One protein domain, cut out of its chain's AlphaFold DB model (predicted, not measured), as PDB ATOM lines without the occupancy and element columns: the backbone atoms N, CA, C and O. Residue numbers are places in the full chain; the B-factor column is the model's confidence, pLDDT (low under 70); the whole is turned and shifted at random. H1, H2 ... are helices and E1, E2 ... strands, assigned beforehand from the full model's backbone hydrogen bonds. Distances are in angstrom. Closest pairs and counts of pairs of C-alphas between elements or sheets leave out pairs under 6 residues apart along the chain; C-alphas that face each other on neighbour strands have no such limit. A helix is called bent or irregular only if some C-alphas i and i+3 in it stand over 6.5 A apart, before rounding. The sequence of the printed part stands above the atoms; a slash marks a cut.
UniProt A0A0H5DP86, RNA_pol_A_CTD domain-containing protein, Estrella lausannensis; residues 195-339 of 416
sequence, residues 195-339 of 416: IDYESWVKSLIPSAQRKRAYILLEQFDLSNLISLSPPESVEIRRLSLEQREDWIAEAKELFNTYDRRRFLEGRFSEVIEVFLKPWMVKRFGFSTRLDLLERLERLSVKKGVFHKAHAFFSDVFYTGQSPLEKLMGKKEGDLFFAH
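What this domain is: This is residues 195 to 339 of the 416 residues of the protein "RNA_pol_A_CTD domain-containing protein" of Estrella lausannensis (UniProt A0A0H5DP86). The domain is a rod of helices with a tiny two-stranded sheet, E1 and E2, near one end and H2, H3 and H4 at the other end. H7 crosses the rod near its middle with H1 beside it, and the long, kinked H5 runs from there along the rod to the sheet, where H6 and the short H8 complete that half. The 145 printed residues hold eight named helices and two named strands, in the order H1 H2 H3 H4 H5 E1 H6 H7 H8 E2; the class is mostly helix, and the sheet is antiparallel. The whole is compact, with a radius of gyration of the C-alphas of 16.8 A, and spans 55 by 25 by 24 A.

Where its parts are: E1 is residues 286 to 288 and E2 residues 335 to 337, ending at C-alpha 337 (41.204, 13.950, 4.874). H5, residues 258 to 281, is 32.0 A long with a kink of 35 degrees near residue 272. H6 is residues 289 to 298, 14.2 A; H7 is residues 303 to 318, 21.9 A; H8 is residues 323 to 327. H5 and H7 are irregular, but only just: C-alphas 274 and 277 are 6.8 A apart, C-alphas 304 and 307 6.9 A. H1, residues 197 to 203, begins at C-alpha 197 (42.590, -4.073, 20.639). H2 is residues 210 to 218, H3 residues 230 to 238, and H4 residues 241 to 255, 21.0 A long.

How they stand to each other: E1 and E2 are antiparallel at 150 degrees, with N 287 and O 336 at 2.9 A, within hydrogen-bond range. The closest C-alphas of H5 and E1, Met 280 and Phe 286, are 5.5 A apart. H5 touches H8 with residues 265 to 269 alone, closest at the C-alphas of Ser 269 and Leu 327, 6.7 A. H7, the hub, touches H6 only at the corner, C-alphas 297 and 306 being closest at 5.7 A. H7 touches H1 at a steep tilt of 44 degrees, C-alphas 197 and 309 being closest at 6.3 A. H4 and H7 only just touch, with 3 pairs of C-alphas within 8 A, and only at their ends, closest at C-alphas 252 and 316, 5.8 A. H2 touches H4 about perpendicular, at 76 degrees, closest at C-alphas 216 and 248, 5.4 A. H2 and H3 only just touch, with 3 pairs, closest at C-alphas 211 and 232, 6.9 A. Every O i to N i+4 pair is within hydrogen-bond range in H1, H2, H3, H4, H6 and H8, against 17 of 20 in H5 and 10 of 12 in H7.

The domain as a whole: The two C-alphas farthest apart, Pro 231 and Phe 284, are 55.5 A apart. The printed part has no cut, and its one long link joins H2 to H3. The mean pLDDT of the printed part is 85.1, and residue 208 is under 70.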
ATOM      1  N   ILE A 195      44.194  -5.427  13.847       87.12
ATOM      2  CA  ILE A 195      44.455  -4.728  15.103       87.12
ATOM      3  C   ILE A 195      43.922  -5.585  16.254       87.12
ATOM      4  O   ILE A 195      42.729  -5.893  16.319       87.12
ATOM      5  N   ASP A 196      44.808  -5.964  17.172       89.19
ATOM      6  CA  ASP A 196      44.422  -6.598  18.432       89.19
ATOM      7  C   ASP A 196      44.220  -5.524  19.509       89.19
ATOM      8  O   ASP A 196      45.158  -5.087  20.178       89.19
ATOM      9  N   TYR A 197      42.970  -5.081  19.652       89.19
ATOM     10  CA  TYR A 197      42.590  -4.073  20.639       89.19
ATOM     11  C   TYR A 197      42.734  -4.557  22.088       89.19
ATOM     12  O   TYR A 197      42.964  -3.731  22.967       89.19
ATOM     13  N   GLU A 198      42.640  -5.865  22.357       90.12
ATOM     14  CA  GLU A 198      42.852  -6.397  23.710       90.12
ATOM     15  C   GLU A 198      44.317  -6.230  24.112       90.12
ATOM     16  O   GLU A 198      44.617  -5.681  25.172       90.12
ATOM     17  N   SER A 199      45.228  -6.654  23.235       88.31
ATOM     18  CA  SER A 199      46.668  -6.476  23.418       88.31
ATOM     19  C   SER A 199      47.066  -5.005  23.486       88.31
ATOM     20  O   SER A 199      47.888  -4.618  24.316       88.31
ATOM     21  N   TRP A 200      46.433  -4.155  22.677       91.50
ATOM     22  CA  TRP A 200      46.700  -2.723  22.713       91.50
ATOM     23  C   TRP A 200      46.293  -2.101  24.052       91.50
ATOM     24  O   TRP A 200      47.089  -1.395  24.668       91.50
ATOM     25  N   VAL A 201      45.107  -2.417  24.580       89.56
ATOM     26  CA  VAL A 201      44.715  -1.951  25.922       89.56
ATOM     27  C   VAL A 201      45.667  -2.507  26.986       89.56
ATOM     28  O   VAL A 201      46.100  -1.752  27.857       89.56
ATOM     29  N   LYS A 202      46.075  -3.782  26.888       88.12
ATOM     30  CA  LYS A 202      47.042  -4.393  27.819       88.12
ATOM     31  C   LYS A 202      48.386  -3.676  27.860       88.12
ATOM     32  O   LYS A 202      48.924  -3.504  28.952       88.12
ATOM     33  N   SER A 203      48.896  -3.215  26.718       87.25
ATOM     34  CA  SER A 203      50.162  -2.468  26.647       87.25
ATOM     35  C   SER A 203      50.163  -1.168  27.467       87.25
ATOM     36  O   SER A 203      51.214  -0.682  27.878       87.25
ATOM     37  N   LEU A 204      48.984  -0.614  27.765       85.31
ATOM     38  CA  LEU A 204      48.842   0.634  28.519       85.31
ATOM     39  C   LEU A 204      48.690   0.419  30.030       85.31
ATOM     40  O   LEU A 204      48.748   1.392  30.786       85.31
ATOM     41  N   ILE A 205      48.487  -0.820  30.487       84.75
ATOM     42  CA  ILE A 205      48.143  -1.109  31.883       84.75
ATOM     43  C   ILE A 205      49.340  -0.812  32.803       84.75
ATOM     44  O   ILE A 205      50.420  -1.376  32.614       84.75
ATOM     45  N   PRO A 206      49.174   0.027  33.845       77.44
ATOM     46  CA  PRO A 206      50.228   0.273  34.819       77.44
ATOM     47  C   PRO A 206      50.550  -0.967  35.651       77.44
ATOM     48  O   PRO A 206      49.700  -1.471  36.387       77.44
ATOM     49  N   SER A 207      51.822  -1.373  35.637       71.69
ATOM     50  CA  SER A 207      52.304  -2.515  36.420       71.69
ATOM     51  C   SER A 207      52.116  -2.364  37.930       71.69
ATOM     52  O   SER A 207      51.768  -3.316  38.620       71.69
ATOM     53  N   ALA A 208      52.281  -1.145  38.446       68.75
ATOM     54  CA  ALA A 208      52.281  -0.879  39.881       68.75
ATOM     55  C   ALA A 208      50.884  -0.853  40.536       68.75
ATOM     56  O   ALA A 208      50.796  -0.967  41.755       68.75
ATOM     57  N   GLN A 209      49.790  -0.673  39.776       77.19
ATOM     58  CA  GLN A 209      48.457  -0.393  40.344       77.19
ATOM     59  C   GLN A 209      47.323  -1.161  39.641       77.19
ATOM     60  O   GLN A 209      46.336  -0.587  39.174       77.19
ATOM     61  N   ARG A 210      47.450  -2.495  39.602       77.94
ATOM     62  CA  ARG A 210      46.519  -3.418  38.920       77.94
ATOM     63  C   ARG A 210      45.065  -3.288  39.376       77.94
ATOM     64  O   ARG A 210      44.172  -3.308  38.538       77.94
ATOM     65  N   LYS A 211      44.820  -3.112  40.680       82.50
ATOM     66  CA  LYS A 211      43.459  -2.988  41.235       82.50
ATOM     67  C   LYS A 211      42.716  -1.780  40.668       82.50
ATOM     68  O   LYS A 211      41.571  -1.897  40.255       82.50
ATOM     69  N   ARG A 212      43.388  -0.629  40.608       82.88
ATOM     70  CA  ARG A 212      42.804   0.619  40.099       82.88
ATOM     71  C   ARG A 212      42.581   0.549  38.593       82.88
ATOM     72  O   ARG A 212      41.518   0.924  38.113       82.88
ATOM     73  N   ALA A 213      43.539  -0.032  37.867       83.56
ATOM     74  CA  ALA A 213      43.370  -0.317  36.446       83.56
ATOM     75  C   ALA A 213      42.191  -1.267  36.178       83.56
ATOM     76  O   ALA A 213      41.445  -1.049  35.232       83.56
ATOM     77  N   TYR A 214      41.981  -2.278  37.027       85.62
ATOM     78  CA  TYR A 214      40.849  -3.195  36.901       85.62
ATOM     79  C   TYR A 214      39.503  -2.482  37.062       85.62
ATOM     80  O   TYR A 214      38.633  -2.667  36.218       85.62
ATOM     81  N   ILE A 215      39.339  -1.645  38.096       84.88
ATOM     82  CA  ILE A 215      38.084  -0.901  38.318       84.88
ATOM     83  C   ILE A 215      37.798   0.041  37.143       84.88
ATOM     84  O   ILE A 215      36.662   0.126  36.684       84.88
ATOM     85  N   LEU A 216      38.826   0.710  36.611       86.25
ATOM     86  CA  LEU A 216      38.661   1.558  35.430       86.25
ATOM     87  C   LEU A 216      38.219   0.742  34.206       86.25
ATOM     88  O   LEU A 216      37.293   1.141  33.507       86.25
ATOM     89  N   LEU A 217      38.842  -0.412  33.951       86.44
ATOM     90  CA  LEU A 217      38.484  -1.283  32.824       86.44
ATOM     91  C   LEU A 217      37.107  -1.945  32.986       86.44
ATOM     92  O   LEU A 217      36.467  -2.259  31.982       86.44
ATOM     93  N   GLU A 218      36.631  -2.135  34.219       86.38
ATOM     94  CA  GLU A 218      35.284  -2.636  34.515       86.38
ATOM     95  C   GLU A 218      34.200  -1.710  33.942       86.38
ATOM     96  O   GLU A 218      33.223  -2.205  33.385       86.38
ATOM     97  N   GLN A 219      34.409  -0.384  33.951       87.12
ATOM     98  CA  GLN A 219      33.466   0.584  33.362       87.12
ATOM     99  C   GLN A 219      33.257   0.394  31.853       87.12
ATOM    100  O   GLN A 219      32.210   0.762  31.320       87.12
ATOM    101  N   PHE A 220      34.242  -0.188  31.166       86.62
ATOM    102  CA  PHE A 220      34.222  -0.417  29.721       86.62
ATOM    103  C   PHE A 220      33.994  -1.892  29.356       86.62
ATOM    104  O   PHE A 220      34.095  -2.246  28.183       86.62
ATOM    105  N   ASP A 221      33.704  -2.759  30.333       84.69
ATOM    106  CA  ASP A 221      33.560  -4.210  30.144       84.69
ATOM    107  C   ASP A 221      34.820  -4.862  29.517       84.69
ATOM    108  O   ASP A 221      34.751  -5.714  28.622       84.69
ATOM    109  N   LEU A 222      35.991  -4.397  29.980       86.56
ATOM    110  CA  LEU A 222      37.346  -4.852  29.620       86.56
ATOM    111  C   LEU A 222      38.103  -5.449  30.823       86.56
ATOM    112  O   LEU A 222      39.322  -5.633  30.788       86.56
ATOM    113  N   SER A 223      37.399  -5.741  31.916       81.38
ATOM    114  CA  SER A 223      37.978  -6.288  33.150       81.38
ATOM    115  C   SER A 223      38.639  -7.658  32.944       81.38
ATOM    116  O   SER A 223      39.620  -7.982  33.610       81.38
ATOM    117  N   ASN A 224      38.177  -8.426  31.954       81.69
ATOM    118  CA  ASN A 224      38.741  -9.712  31.541       81.69
ATOM    119  C   ASN A 224      40.205  -9.637  31.063       81.69
ATOM    120  O   ASN A 224      40.872 -10.668  30.977       81.69
ATOM    121  N   LEU A 225      40.718  -8.443  30.750       80.12
ATOM    122  CA  LEU A 225      42.105  -8.248  30.320       80.12
ATOM    123  C   LEU A 225      43.114  -8.336  31.471       80.12
ATOM    124  O   LEU A 225      44.299  -8.560  31.214       80.12
ATOM    125  N   ILE A 226      42.660  -8.185  32.720       80.81
ATOM    126  CA  ILE A 226      43.490  -8.271  33.923       80.81
ATOM    127  C   ILE A 226      43.046  -9.470  34.757       80.81
ATOM    128  O   ILE A 226      41.901  -9.569  35.184       80.81
ATOM    129  N   SER A 227      43.988 -10.361  35.058       76.19
ATOM    130  CA  SER A 227      43.792 -11.385  36.084       76.19
ATOM    131  C   SER A 227      44.198 -10.822  37.440       76.19
ATOM    132  O   SER A 227      45.368 -10.512  37.661       76.19
ATOM    133  N   LEU A 228      43.221 -10.667  38.330       75.25
ATOM    134  CA  LEU A 228      43.454 -10.310  39.725       75.25
ATOM    135  C   LEU A 228      43.619 -11.565  40.573       75.25
ATOM    136  O   LEU A 228      42.985 -12.592  40.323       75.25
ATOM    137  N   SER A 229      44.429 -11.469  41.619       73.69
ATOM    138  CA  SER A 229      44.502 -12.524  42.621       73.69
ATOM    139  C   SER A 229      43.218 -12.562  43.474       73.69
ATOM    140  O   SER A 229      42.551 -11.536  43.661       73.69
ATOM    141  N   PRO A 230      42.851 -13.729  44.041       71.56
ATOM    142  CA  PRO A 230      41.679 -13.863  44.905       71.56
ATOM    143  C   PRO A 230      41.555 -12.800  46.016       71.56
ATOM    144  O   PRO A 230      40.461 -12.248  46.151       71.56
ATOM    145  N   PRO A 231      42.613 -12.430  46.775       72.75
ATOM    146  CA  PRO A 231      42.491 -11.388  47.797       72.75
ATOM    147  C   PRO A 231      42.182 -10.000  47.212       72.75
ATOM    148  O   PRO A 231      41.380  -9.264  47.783       72.75
ATOM    149  N   GLU A 232      42.740  -9.658  46.048       76.12
ATOM    150  CA  GLU A 232      42.488  -8.370  45.385       76.12
ATOM    151  C   GLU A 232      41.041  -8.260  44.895       76.12
ATOM    152  O   GLU A 232      40.422  -7.201  44.988       76.12
ATOM    153  N   SER A 233      40.469  -9.375  44.429       75.06
ATOM    154  CA  SER A 233      39.069  -9.425  44.000       75.06
ATOM    155  C   SER A 233      38.084  -9.187  45.154       75.06
ATOM    156  O   SER A 233      37.047  -8.549  44.970       75.06
ATOM    157  N   VAL A 234      38.416  -9.659  46.363       76.56
ATOM    158  CA  VAL A 234      37.595  -9.459  47.567       76.56
ATOM    159  C   VAL A 234      37.651  -8.005  48.026       76.56
ATOM    160  O   VAL A 234      36.633  -7.458  48.439       76.56
ATOM    161  N   GLU A 235      38.815  -7.367  47.924       78.12
ATOM    162  CA  GLU A 235      38.999  -5.958  48.271       78.12
ATOM    163  C   GLU A 235      38.160  -5.044  47.374       78.12
ATOM    164  O   GLU A 235      37.400  -4.227  47.884       78.12
ATOM    165  N   ILE A 236      38.179  -5.262  46.055       79.00
ATOM    166  CA  ILE A 236      37.393  -4.466  45.097       79.00
ATOM    167  C   ILE A 236      35.883  -4.609  45.334       79.00
ATOM    168  O   ILE A 236      35.126  -3.645  45.198       79.00
ATOM    169  N   ARG A 237      35.416  -5.800  45.733       76.38
ATOM    170  CA  ARG A 237      34.001  -6.031  46.080       76.38
ATOM    171  C   ARG A 237      33.565  -5.327  47.365       76.38
ATOM    172  O   ARG A 237      32.374  -5.103  47.536       76.38
ATOM    173  N   ARG A 238      34.499  -5.005  48.263       81.56
ATOM    174  CA  ARG A 238      34.224  -4.344  49.548       81.56
ATOM    175  C   ARG A 238      34.289  -2.816  49.483       81.56
ATOM    176  O   ARG A 238      33.944  -2.178  50.471       81.56
ATOM    177  N   LEU A 239      34.726  -2.243  48.360       81.50
ATOM    178  CA  LEU A 239      34.806  -0.791  48.183       81.50
ATOM    179  C   LEU A 239      33.412  -0.154  48.156       81.50
ATOM    180  O   LEU A 239      32.502  -0.678  47.507       81.50
ATOM    181  N   SER A 240      33.273   0.999  48.815       83.75
ATOM    182  CA  SER A 240      32.084   1.844  48.676       83.75
ATOM    183  C   SER A 240      32.020   2.482  47.282       83.75
ATOM    184  O   SER A 240      33.008   2.501  46.547       83.75
ATOM    185  N   LEU A 241      30.851   3.011  46.904       82.56
ATOM    186  CA  LEU A 241      30.680   3.696  45.617       82.56
ATOM    187  C   LEU A 241      31.596   4.925  45.502       82.56
ATOM    188  O   LEU A 241      32.291   5.058  44.504       82.56
ATOM    189  N   GLU A 242      31.680   5.737  46.555       84.19
ATOM    190  CA  GLU A 242      32.553   6.922  46.607       84.19
ATOM    191  C   GLU A 242      34.036   6.541  46.455       84.19
ATOM    192  O   GLU A 242      34.748   7.094  45.623       84.19
ATOM    193  N   GLN A 243      34.491   5.499  47.160       84.19
ATOM    194  CA  GLN A 243      35.873   5.017  47.043       84.19
ATOM    195  C   GLN A 243      36.191   4.464  45.651       84.19
ATOM    196  O   GLN A 243      37.329   4.555  45.193       84.19
ATOM    197  N   ARG A 244      35.205   3.861  44.974       84.81
ATOM    198  CA  ARG A 244      35.376   3.404  43.590       84.81
ATOM    199  C   ARG A 244      35.572   4.587  42.653       84.81
ATOM    200  O   ARG A 244      36.468   4.522  41.818       84.81
ATOM    201  N   GLU A 245      34.771   5.639  42.790       86.25
ATOM    202  CA  GLU A 245      34.889   6.852  41.972       86.25
ATOM    203  C   GLU A 245      36.243   7.542  42.167       86.25
ATOM    204  O   GLU A 245      36.908   7.855  41.176       86.25
ATOM    205  N   ASP A 246      36.716   7.657  43.410       87.25
ATOM    206  CA  ASP A 246      38.054   8.177  43.712       87.25
ATOM    207  C   ASP A 246      39.146   7.329  43.040       87.25
ATOM    208  O   ASP A 246      40.038   7.843  42.364       87.25
ATOM    209  N   TRP A 247      39.049   5.998  43.143       87.81
ATOM    210  CA  TRP A 247      40.013   5.094  42.510       87.81
ATOM    211  C   TRP A 247      39.974   5.163  40.984       87.81
ATOM    212  O   TRP A 247      41.008   4.952  40.349       87.81
ATOM    213  N   ILE A 248      38.816   5.450  40.387       86.25
ATOM    214  CA  ILE A 248      38.666   5.669  38.944       86.25
ATOM    215  C   ILE A 248      39.346   6.973  38.533       86.25
ATOM    216  O   ILE A 248      40.068   6.981  37.536       86.25
ATOM    217  N   ALA A 249      39.157   8.056  39.290       85.31
ATOM    218  CA  ALA A 249      39.821   9.330  39.030       85.31
ATOM    219  C   ALA A 249      41.349   9.174  39.103       85.31
ATOM    220  O   ALA A 249      42.053   9.505  38.148       85.31
ATOM    221  N   GLU A 250      41.852   8.546  40.168       86.38
ATOM    222  CA  GLU A 250      43.277   8.242  40.318       86.38
ATOM    223  C   GLU A 250      43.788   7.302  39.209       86.38
ATOM    224  O   GLU A 250      44.893   7.475  38.690       86.38
ATOM    225  N   ALA A 251      42.989   6.312  38.792       85.06
ATOM    226  CA  ALA A 251      43.337   5.442  37.669       85.06
ATOM    227  C   ALA A 251      43.478   6.234  36.365       85.06
ATOM    228  O   ALA A 251      44.457   6.038  35.644       85.06
ATOM    229  N   LYS A 252      42.545   7.143  36.065       85.88
ATOM    230  CA  LYS A 252      42.612   7.995  34.869       85.88
ATOM    231  C   LYS A 252      43.896   8.819  34.852       85.88
ATOM    232  O   LYS A 252      44.568   8.849  33.824       85.88
ATOM    233  N   GLU A 253      44.291   9.407  35.979       85.81
ATOM    234  CA  GLU A 253      45.556  10.145  36.083       85.81
ATOM    235  C   GLU A 253      46.777   9.263  35.796       85.81
ATOM    236  O   GLU A 253      47.686   9.669  35.070       85.81
ATOM    237  N   LEU A 254      46.775   8.022  36.288       85.12
ATOM    238  CA  LEU A 254      47.857   7.073  36.023       85.12
ATOM    239  C   LEU A 254      47.937   6.701  34.549       85.12
ATOM    240  O   LEU A 254      49.033   6.633  33.997       85.12
ATOM    241  N   PHE A 255      46.813   6.432  33.890       83.94
ATOM    242  CA  PHE A 255      46.826   6.148  32.455       83.94
ATOM    243  C   PHE A 255      47.269   7.368  31.643       83.94
ATOM    244  O   PHE A 255      47.968   7.208  30.644       83.94
ATOM    245  N   ASN A 256      46.952   8.575  32.107       84.00
ATOM    246  CA  ASN A 256      47.191   9.819  31.389       84.00
ATOM    247  C   ASN A 256      48.593  10.427  31.590       84.00
ATOM    248  O   ASN A 256      48.775  11.643  31.476       84.00
ATOM    249  N   THR A 257      49.603   9.601  31.875       86.88
ATOM    250  CA  THR A 257      50.999  10.050  31.927       86.88
ATOM    251  C   THR A 257      51.521  10.418  30.537       86.88
ATOM    252  O   THR A 257      51.086   9.872  29.519       86.88
ATOM    253  N   TYR A 258      52.493  11.338  30.486       86.38
ATOM    254  CA  TYR A 258      53.076  11.822  29.228       86.38
ATOM    255  C   TYR A 258      53.598  10.679  28.344       86.38
ATOM    256  O   TYR A 258      53.272  10.625  27.159       86.38
ATOM    257  N   ASP A 259      54.334   9.729  28.926       85.50
ATOM    258  CA  ASP A 259      54.931   8.617  28.178       85.50
ATOM    259  C   ASP A 259      53.878   7.679  27.580       85.50
ATOM    260  O   ASP A 259      53.985   7.287  26.418       85.50
ATOM    261  N   ARG A 260      52.815   7.366  28.334       86.00
ATOM    262  CA  ARG A 260      51.714   6.520  27.849       86.00
ATOM    263  C   ARG A 260      50.918   7.205  26.759       86.00
ATOM    264  O   ARG A 260      50.596   6.573  25.758       86.00
ATOM    265  N   ARG A 261      50.634   8.498  26.928       86.88
ATOM    266  CA  ARG A 261      49.950   9.288  25.904       86.88
ATOM    267  C   ARG A 261      50.781   9.339  24.624       86.88
ATOM    268  O   ARG A 261      50.250   9.068  23.555       86.88
ATOM    269  N   ARG A 262      52.086   9.602  24.730       88.62
ATOM    270  CA  ARG A 262      53.001   9.618  23.583       88.62
ATOM    271  C   ARG A 262      53.068   8.258  22.884       88.62
ATOM    272  O   ARG A 262      53.037   8.207  21.658       88.62
ATOM    273  N   PHE A 263      53.139   7.168  23.647       88.44
ATOM    274  CA  PHE A 263      53.111   5.810  23.105       88.44
ATOM    275  C   PHE A 263      51.795   5.520  22.370       88.44
ATOM    276  O   PHE A 263      51.812   5.059  21.228       88.44
ATOM    277  N   LEU A 264      50.657   5.851  22.989       89.69
ATOM    278  CA  LEU A 264      49.331   5.679  22.402       89.69
ATOM    279  C   LEU A 264      49.182   6.476  21.101       89.69
ATOM    280  O   LEU A 264      48.764   5.920  20.089       89.69
ATOM    281  N   GLU A 265      49.553   7.757  21.112       90.44
ATOM    282  CA  GLU A 265      49.499   8.635  19.941       90.44
ATOM    283  C   GLU A 265      50.411   8.130  18.816       90.44
ATOM    284  O   GLU A 265      50.004   8.140  17.653       90.44
ATOM    285  N   GLY A 266      51.604   7.626  19.147       90.06
ATOM    286  CA  GLY A 266      52.515   7.010  18.182       90.06
ATOM    287  C   GLY A 266      51.909   5.772  17.520       90.06
ATOM    288  O   GLY A 266      51.873   5.684  16.293       90.06
ATOM    289  N   ARG A 267      51.355   4.851  18.318       89.88
ATOM    290  CA  ARG A 267      50.707   3.635  17.810       89.88
ATOM    291  C   ARG A 267      49.434   3.923  17.011       89.88
ATOM    292  O   ARG A 267      49.209   3.306  15.972       89.88
ATOM    293  N   PHE A 268      48.615   4.886  17.433       91.31
ATOM    294  CA  PHE A 268      47.463   5.308  16.635       91.31
ATOM    295  C   PHE A 268      47.888   5.956  15.319       91.31
ATOM    296  O   PHE A 268      47.274   5.684  14.291       91.31
ATOM    297  N   SER A 269      48.934   6.787  15.331       90.12
ATOM    298  CA  SER A 269      49.465   7.400  14.110       90.12
ATOM    299  C   SER A 269      49.934   6.332  13.123       90.12
ATOM    300  O   SER A 269      49.604   6.402  11.944       90.12
ATOM    301  N   GLU A 270      50.612   5.289  13.608       89.56
ATOM    302  CA  GLU A 270      50.996   4.130  12.797       89.56
ATOM    303  C   GLU A 270      49.767   3.447  12.171       89.56
ATOM    304  O   GLU A 270      49.732   3.222  10.961       89.56
ATOM    305  N   VAL A 271      48.713   3.199  12.957       90.25
ATOM    306  CA  VAL A 271      47.449   2.632  12.456       90.25
ATOM    307  C   VAL A 271      46.815   3.522  11.380       90.25
ATOM    308  O   VAL A 271      46.356   3.019  10.351       90.25
ATOM    309  N   ILE A 272      46.802   4.842  11.582       90.25
ATOM    310  CA  ILE A 272      46.245   5.803  10.624       90.25
ATOM    311  C   ILE A 272      47.041   5.776   9.310       90.25
ATOM    312  O   ILE A 272      46.443   5.671   8.239       90.25
ATOM    313  N   GLU A 273      48.372   5.827   9.374       87.81
ATOM    314  CA  GLU A 273      49.257   5.842   8.199       87.81
ATOM    315  C   GLU A 273      49.259   4.522   7.420       87.81
ATOM    316  O   GLU A 273      49.366   4.513   6.190       87.81
ATOM    317  N   VAL A 274      49.160   3.395   8.124       86.19
ATOM    318  CA  VAL A 274      49.238   2.060   7.523       86.19
ATOM    319  C   VAL A 274      47.882   1.602   6.992       86.19
ATOM    320  O   VAL A 274      47.816   1.058   5.887       86.19
ATOM    321  N   PHE A 275      46.799   1.832   7.737       86.81
ATOM    322  CA  PHE A 275      45.490   1.265   7.410       86.81
ATOM    323  C   PHE A 275      44.478   2.281   6.887       86.81
ATOM    324  O   PHE A 275      43.771   1.972   5.926       86.81
ATOM    325  N   LEU A 276      44.380   3.469   7.492       89.19
ATOM    326  CA  LEU A 276      43.310   4.418   7.163       89.19
ATOM    327  C   LEU A 276      43.656   5.284   5.953       89.19
ATOM    328  O   LEU A 276      42.900   5.286   4.985       89.19
ATOM    329  N   LYS A 277      44.804   5.971   5.946       89.00
ATOM    330  CA  LYS A 277      45.182   6.872   4.845       89.00
ATOM    331  C   LYS A 277      45.244   6.165   3.488       89.00
ATOM    332  O   LYS A 277      44.601   6.655   2.560       89.00
ATOM    333  N   PRO A 278      45.897   4.996   3.331       86.25
ATOM    334  CA  PRO A 278      45.915   4.302   2.041       86.25
ATOM    335  C   PRO A 278      44.518   3.870   1.582       86.25
ATOM    336  O   PRO A 278      44.207   3.909   0.390       86.25
ATOM    337  N   TRP A 279      43.653   3.487   2.525       86.88
ATOM    338  CA  TRP A 279      42.262   3.143   2.246       86.88
ATOM    339  C   TRP A 279      41.443   4.369   1.809       86.88
ATOM    340  O   TRP A 279      40.682   4.286   0.845       86.88
ATOM    341  N   MET A 280      41.661   5.523   2.442       88.31
ATOM    342  CA  MET A 280      41.040   6.793   2.065       88.31
ATOM    343  C   MET A 280      41.518   7.289   0.700       88.31
ATOM    344  O   MET A 280      40.695   7.736  -0.088       88.31
ATOM    345  N   VAL A 281      42.808   7.179   0.368       86.38
ATOM    346  CA  VAL A 281      43.354   7.607  -0.938       86.38
ATOM    347  C   VAL A 281      42.687   6.863  -2.094       86.38
ATOM    348  O   VAL A 281      42.264   7.488  -3.064       86.38
ATOM    349  N   LYS A 282      42.477   5.545  -1.960       83.06
ATOM    350  CA  LYS A 282      41.707   4.749  -2.941       83.06
ATOM    351  C   LYS A 282      40.247   5.198  -3.065       83.06
ATOM    352  O   LYS A 282      39.570   4.898  -4.041       83.06
ATOM    353  N   ARG A 283      39.763   5.914  -2.057       84.12
ATOM    354  CA  ARG A 283      38.423   6.463  -1.915       84.12
ATOM    355  C   ARG A 283      38.485   7.991  -2.027       84.12
ATOM    356  O   ARG A 283      37.891   8.664  -1.194       84.12
ATOM    357  N   PHE A 284      39.149   8.523  -3.050       85.44
ATOM    358  CA  PHE A 284      39.184   9.964  -3.338       85.44
ATOM    359  C   PHE A 284      39.808  10.846  -2.235       85.44
ATOM    360  O   PHE A 284      39.641  12.058  -2.249       85.44
ATOM    361  N   GLY A 285      40.538  10.269  -1.279       86.06
ATOM    362  CA  GLY A 285      41.338  11.012  -0.301       86.06
ATOM    363  C   GLY A 285      40.606  11.503   0.951       86.06
ATOM    364  O   GLY A 285      41.260  12.098   1.806       86.06
ATOM    365  N   PHE A 286      39.307  11.234   1.116       90.25
ATOM    366  CA  PHE A 286      38.543  11.644   2.303       90.25
ATOM    367  C   PHE A 286      37.462  10.630   2.699       90.25
ATOM    368  O   PHE A 286      37.078   9.777   1.898       90.25
ATOM    369  N   SER A 287      36.983  10.686   3.942       91.06
ATOM    370  CA  SER A 287      35.957   9.775   4.474       91.06
ATOM    371  C   SER A 287      35.221  10.387   5.666       91.06
ATOM    372  O   SER A 287      35.766  11.266   6.327       91.06
ATOM    373  N   THR A 288      34.007   9.910   5.950       89.31
ATOM    374  CA  THR A 288      33.252  10.317   7.150       89.31
ATOM    375  C   THR A 288      33.796   9.639   8.410       89.31
ATOM    376  O   THR A 288      34.479   8.610   8.323       89.31
ATOM    377  N   ARG A 289      33.463  10.168   9.595       88.81
ATOM    378  CA  ARG A 289      33.809   9.534  10.876       88.81
ATOM    379  C   ARG A 289      33.240   8.131  10.987       88.81
ATOM    380  O   ARG A 289      33.942   7.227  11.431       88.81
ATOM    381  N   LEU A 290      31.975   7.956  10.603       88.06
ATOM    382  CA  LEU A 290      31.283   6.671  10.689       88.06
ATOM    383  C   LEU A 290      31.986   5.611   9.841       88.06
ATOM    384  O   LEU A 290      32.273   4.528  10.346       88.06
ATOM    385  N   ASP A 291      32.358   5.957   8.609       88.88
ATOM    386  CA  ASP A 291      33.082   5.045   7.723       88.88
ATOM    387  C   ASP A 291      34.455   4.650   8.298       88.88
ATOM    388  O   ASP A 291      34.897   3.508   8.159       88.88
ATOM    389  N   LEU A 292      35.154   5.592   8.947       89.62
ATOM    390  CA  LEU A 292      36.449   5.323   9.578       89.62
ATOM    391  C   LEU A 292      36.311   4.422  10.806       89.62
ATOM    392  O   LEU A 292      37.115   3.505  10.977       89.62
ATOM    393  N   LEU A 293      35.294   4.650  11.640       90.00
ATOM    394  CA  LEU A 293      35.005   3.799  12.794       90.00
ATOM    395  C   LEU A 293      34.612   2.387  12.356       90.00
ATOM    396  O   LEU A 293      35.150   1.421  12.891       90.00
ATOM    397  N   GLU A 294      33.762   2.261  11.338       89.56
ATOM    398  CA  GLU A 294      33.414   0.968  10.750       89.56
ATOM    399  C   GLU A 294      34.659   0.270  10.186       89.56
ATOM    400  O   GLU A 294      34.857  -0.936  10.368       89.56
ATOM    401  N   ARG A 295      35.554   1.016   9.525       88.44
ATOM    402  CA  ARG A 295      36.803   0.443   9.014       88.44
ATOM    403  C   ARG A 295      37.695  -0.068  10.143       88.44
ATOM    404  O   ARG A 295      38.237  -1.163  10.008       88.44
ATOM    405  N   LEU A 296      37.849   0.686  11.229       90.00
ATOM    406  CA  LEU A 296      38.618   0.259  12.401       90.00
ATOM    407  C   LEU A 296      38.005  -0.979  13.069       90.00
ATOM    408  O   LEU A 296      38.733  -1.914  13.400       90.00
ATOM    409  N   GLU A 297      36.678  -1.040  13.181       90.50
ATOM    410  CA  GLU A 297      35.972  -2.220  13.685       90.50
ATOM    411  C   GLU A 297      36.247  -3.453  12.815       90.50
ATOM    412  O   GLU A 297      36.558  -4.531  13.325       90.50
ATOM    413  N   ARG A 298      36.195  -3.296  11.487       86.75
ATOM    414  CA  ARG A 298      36.491  -4.375  10.531       86.75
ATOM    415  C   ARG A 298      37.945  -4.841  10.587       86.75
ATOM    416  O   ARG A 298      38.199  -6.003  10.288       86.75
ATOM    417  N   LEU A 299      38.878  -3.962  10.950       86.94
ATOM    418  CA  LEU A 299      40.290  -4.300  11.152       86.94
ATOM    419  C   LEU A 299      40.548  -4.970  12.506       86.94
ATOM    420  O   LEU A 299      41.653  -5.460  12.727       86.94
ATOM    421  N   SER A 300      39.564  -5.025  13.405       88.00
ATOM    422  CA  SER A 300      39.705  -5.689  14.699       88.00
ATOM    423  C   SER A 300      39.782  -7.208  14.554       88.00
ATOM    424  O   SER A 300      38.950  -7.825  13.886       88.00
ATOM    425  N   VAL A 301      40.720  -7.837  15.266       85.38
ATOM    426  CA  VAL A 301      40.745  -9.304  15.441       85.38
ATOM    427  C   VAL A 301      39.458  -9.793  16.124       85.38
ATOM    428  O   VAL A 301      38.946 -10.863  15.800       85.38
ATOM    429  N   LYS A 302      38.901  -8.989  17.041       86.12
ATOM    430  CA  LYS A 302      37.663  -9.272  17.779       86.12
ATOM    431  C   LYS A 302      36.727  -8.064  17.724       86.12
ATOM    432  O   LYS A 302      36.870  -7.120  18.503       86.12
ATOM    433  N   LYS A 303      35.733  -8.100  16.832       84.19
ATOM    434  CA  LYS A 303      34.793  -6.980  16.613       84.19
ATOM    435  C   LYS A 303      34.118  -6.498  17.904       84.19
ATOM    436  O   LYS A 303      34.113  -5.307  18.182       84.19
ATOM    437  N   GLY A 304      33.679  -7.424  18.764       85.00
ATOM    438  CA  GLY A 304      33.016  -7.092  20.033       85.00
ATOM    439  C   GLY A 304      33.869  -6.313  21.048       85.00
ATOM    440  O   GLY A 304      33.322  -5.740  21.986       85.00
ATOM    441  N   VAL A 305      35.195  -6.264  20.873       88.75
ATOM    442  CA  VAL A 305      36.108  -5.515  21.755       88.75
ATOM    443  C   VAL A 305      36.342  -4.089  21.253       88.75
ATOM    444  O   VAL A 305      36.657  -3.208  22.051       88.75
ATOM    445  N   PHE A 306      36.157  -3.829  19.956       90.69
ATOM    446  CA  PHE A 306      36.494  -2.542  19.343       90.69
ATOM    447  C   PHE A 306      35.798  -1.367  20.034       90.69
ATOM    448  O   PHE A 306      36.474  -0.447  20.488       90.69
ATOM    449  N   HIS A 307      34.469  -1.403  20.163       89.75
ATOM    450  CA  HIS A 307      33.717  -0.290  20.751       89.75
ATOM    451  C   HIS A 307      34.119  -0.019  22.202       89.75
ATOM    452  O   HIS A 307      34.234   1.137  22.602       89.75
ATOM    453  N   LYS A 308      34.400  -1.081  22.964       91.62
ATOM    454  CA  LYS A 308      34.856  -0.998  24.353       91.62
ATOM    455  C   LYS A 308      36.225  -0.328  24.453       91.62
ATOM    456  O   LYS A 308      36.395   0.632  25.198       91.62
ATOM    457  N   ALA A 309      37.185  -0.789  23.650       90.31
ATOM    458  CA  ALA A 309      38.529  -0.220  23.603       90.31
ATOM    459  C   ALA A 309      38.523   1.224  23.075       90.31
ATOM    460  O   ALA A 309      39.198   2.089  23.622       90.31
ATOM    461  N   HIS A 310      37.717   1.515  22.054       89.94
ATOM    462  CA  HIS A 310      37.583   2.857  21.498       89.94
ATOM    463  C   HIS A 310      36.966   3.840  22.504       89.94
ATOM    464  O   HIS A 310      37.440   4.973  22.617       89.94
ATOM    465  N   ALA A 311      35.951   3.413  23.263       89.31
ATOM    466  CA  ALA A 311      35.370   4.201  24.350       89.31
ATOM    467  C   ALA A 311      36.404   4.469  25.452       89.31
ATOM    468  O   ALA A 311      36.568   5.617  25.860       89.31
ATOM    469  N   PHE A 312      37.164   3.441  25.845       91.06
ATOM    470  CA  PHE A 312      38.267   3.570  26.795       91.06
ATOM    471  C   PHE A 312      39.311   4.597  26.329       91.06
ATOM    472  O   PHE A 312      39.658   5.503  27.085       91.06
ATOM    473  N   PHE A 313      39.775   4.524  25.076       91.00
ATOM    474  CA  PHE A 313      40.738   5.499  24.555       91.00
ATOM    475  C   PHE A 313      40.173   6.920  24.572       91.00
ATOM    476  O   PHE A 313      40.834   7.833  25.066       91.00
ATOM    477  N   SER A 314      38.946   7.094  24.078       89.19
ATOM    478  CA  SER A 314      38.285   8.403  23.987       89.19
ATOM    479  C   SER A 314      38.122   9.056  25.362       89.19
ATOM    480  O   SER A 314      38.488  10.215  25.538       89.19
ATOM    481  N   ASP A 315      37.621   8.315  26.353       89.00
ATOM    482  CA  ASP A 315      37.353   8.851  27.691       89.00
ATOM    483  C   ASP A 315      38.642   9.100  28.491       89.00
ATOM    484  O   ASP A 315      38.829  10.177  29.056       89.00
ATOM    485  N   VAL A 316      39.571   8.139  28.493       86.94
ATOM    486  CA  VAL A 316      40.758   8.194  29.362       86.94
ATOM    487  C   VAL A 316      41.834   9.145  28.829       86.94
ATOM    488  O   VAL A 316      42.472   9.847  29.613       86.94
ATOM    489  N   PHE A 317      42.038   9.207  27.509       85.50
ATOM    490  CA  PHE A 317      43.163   9.945  26.912       85.50
ATOM    491  C   PHE A 317      42.755  11.209  26.153       85.50
ATOM    492  O   PHE A 317      43.572  12.124  26.014       85.50
ATOM    493  N   TYR A 318      41.512  11.277  25.672       84.44
ATOM    494  CA  TYR A 318      41.034  12.357  24.805       84.44
ATOM    495  C   TYR A 318      39.815  13.093  25.378       84.44
ATOM    496  O   TYR A 318      39.162  13.850  24.662       84.44
ATOM    497  N   THR A 319      39.511  12.928  26.672       83.44
ATOM    498  CA  THR A 319      38.436  13.666  27.372       83.44
ATOM    499  C   THR A 319      37.081  13.588  26.651       83.44
ATOM    500  O   THR A 319      36.372  14.582  26.514       83.44
ATOM    501  N   GLY A 320      36.748  12.413  26.113       76.88
ATOM    502  CA  GLY A 320      35.512  12.165  25.366       76.88
ATOM    503  C   GLY A 320      35.565  12.527  23.877       76.88
ATOM    504  O   GLY A 320      34.607  12.251  23.154       76.88
ATOM    505  N   GLN A 321      36.665  13.100  23.382       82.19
ATOM    506  CA  GLN A 321      36.878  13.314  21.948       82.19
ATOM    507  C   GLN A 321      37.394  12.038  21.271       82.19
ATOM    508  O   GLN A 321      38.051  11.203  21.892       82.19
ATOM    509  N   SER A 322      37.106  11.877  19.977       79.94
ATOM    510  CA  SER A 322      37.636  10.743  19.214       79.94
ATOM    511  C   SER A 322      39.151  10.891  19.009       79.94
ATOM    512  O   SER A 322      39.589  11.973  18.606       79.94
ATOM    513  N   PRO A 323      39.952   9.818  19.163       83.19
ATOM    514  CA  PRO A 323      41.378   9.830  18.821       83.19
ATOM    515  C   PRO A 323      41.644  10.314  17.389       83.19
ATOM    516  O   PRO A 323      42.644  10.981  17.126       83.19
ATOM    517  N   LEU A 324      40.716  10.025  16.466       85.44
ATOM    518  CA  LEU A 324      40.798  10.452  15.070       85.44
ATOM    519  C   LEU A 324      40.798  11.977  14.935       85.44
ATOM    520  O   LEU A 324      41.528  12.502  14.108       85.44
ATOM    521  N   GLU A 325      40.039  12.699  15.761       82.81
ATOM    522  CA  GLU A 325      39.938  14.163  15.670       82.81
ATOM    523  C   GLU A 325      41.230  14.879  16.047       82.81
ATOM    524  O   GLU A 325      41.505  15.955  15.524       82.81
ATOM    525  N   LYS A 326      42.019  14.291  16.948       82.38
ATOM    526  CA  LYS A 326      43.294  14.871  17.369       82.38
ATOM    527  C   LYS A 326      44.445  14.480  16.442       82.38
ATOM    528  O   LYS A 326      45.386  15.251  16.285       82.38
ATOM    529  N   LEU A 327      44.397  13.274  15.875       82.56
ATOM    530  CA  LEU A 327      45.514  12.698  15.121       82.56
ATOM    531  C   LEU A 327      45.379  12.854  13.606       82.56
ATOM    532  O   LEU A 327      46.383  12.862  12.896       82.56
ATOM    533  N   MET A 328      44.159  12.986  13.092       80.00
ATOM    534  CA  MET A 328      43.934  13.311  11.690       80.00
ATOM    535  C   MET A 328      43.845  14.827  11.549       80.00
ATOM    536  O   MET A 328      42.963  15.446  12.130       80.00
ATOM    537  N   GLY A 329      44.785  15.410  10.797       72.38
ATOM    538  CA  GLY A 329      45.018  16.856  10.731       72.38
ATOM    539  C   GLY A 329      43.789  17.694  10.361       72.38
ATOM    540  O   GLY A 329      43.113  18.230  11.234       72.38
ATOM    541  N   LYS A 330      43.534  17.883   9.060       78.31
ATOM    542  CA  LYS A 330      42.441  18.746   8.584       78.31
ATOM    543  C   LYS A 330      41.103  17.999   8.584       78.31
ATOM    544  O   LYS A 330      41.021  16.871   8.092       78.31
ATOM    545  N   LYS A 331      40.058  18.661   9.095       81.12
ATOM    546  CA  LYS A 331      38.664  18.197   9.073       81.12
ATOM    547  C   LYS A 331      37.713  19.309   8.640       81.12
ATOM    548  O   LYS A 331      37.962  20.479   8.926       81.12
ATOM    549  N   GLU A 332      36.607  18.931   8.011       79.25
ATOM    550  CA  GLU A 332      35.487  19.827   7.709       79.25
ATOM    551  C   GLU A 332      34.172  19.119   8.031       79.25
ATOM    552  O   GLU A 332      33.821  18.125   7.398       79.25
ATOM    553  N   GLY A 333      33.467  19.590   9.063       81.69
ATOM    554  CA  GLY A 333      32.325  18.858   9.616       81.69
ATOM    555  C   GLY A 333      32.740  17.462  10.094       81.69
ATOM    556  O   GLY A 333      33.683  17.334  10.879       81.69
ATOM    557  N   ASP A 334      32.047  16.432   9.602       85.44
ATOM    558  CA  ASP A 334      32.350  15.018   9.875       85.44
ATOM    559  C   ASP A 334      33.343  14.383   8.874       85.44
ATOM    560  O   ASP A 334      33.608  13.179   8.926       85.44
ATOM    561  N   LEU A 335      33.900  15.172   7.945       88.81
ATOM    562  CA  LEU A 335      34.837  14.689   6.933       88.81
ATOM    563  C   LEU A 335      36.288  14.806   7.384       88.81
ATOM    564  O   LEU A 335      36.766  15.868   7.789       88.81
ATOM    565  N   PHE A 336      37.000  13.700   7.217       90.19
ATOM    566  CA  PHE A 336      38.424  13.558   7.469       90.19
ATOM    567  C   PHE A 336      39.174  13.386   6.156       90.19
ATOM    568  O   PHE A 336      38.704  12.688   5.255       90.19
ATOM    569  N   PHE A 337      40.376  13.955   6.079       89.81
ATOM    570  CA  PHE A 337      41.204  13.950   4.874       89.81
ATOM    571  C   PHE A 337      42.507  13.180   5.102       89.81
ATOM    572  O   PHE A 337      43.124  13.259   6.163       89.81
ATOM    573  N   ALA A 338      42.929  12.407   4.099       87.81
ATOM    574  CA  ALA A 338      44.164  11.626   4.167       87.81
ATOM    575  C   ALA A 338      45.414  12.514   4.063       87.81
ATOM    576  O   ALA A 338      46.431  12.245   4.709       87.81
ATOM    577  N   HIS A 339      45.322  13.571   3.251       87.38
ATOM    578  CA  HIS A 339      46.396  14.510   2.943       87.38
ATOM    579  C   HIS A 339      45.838  15.926   2.792       87.38
ATOM    580  O   HIS A 339      44.686  16.096   2.392       87.38
TER     581      HIS A 339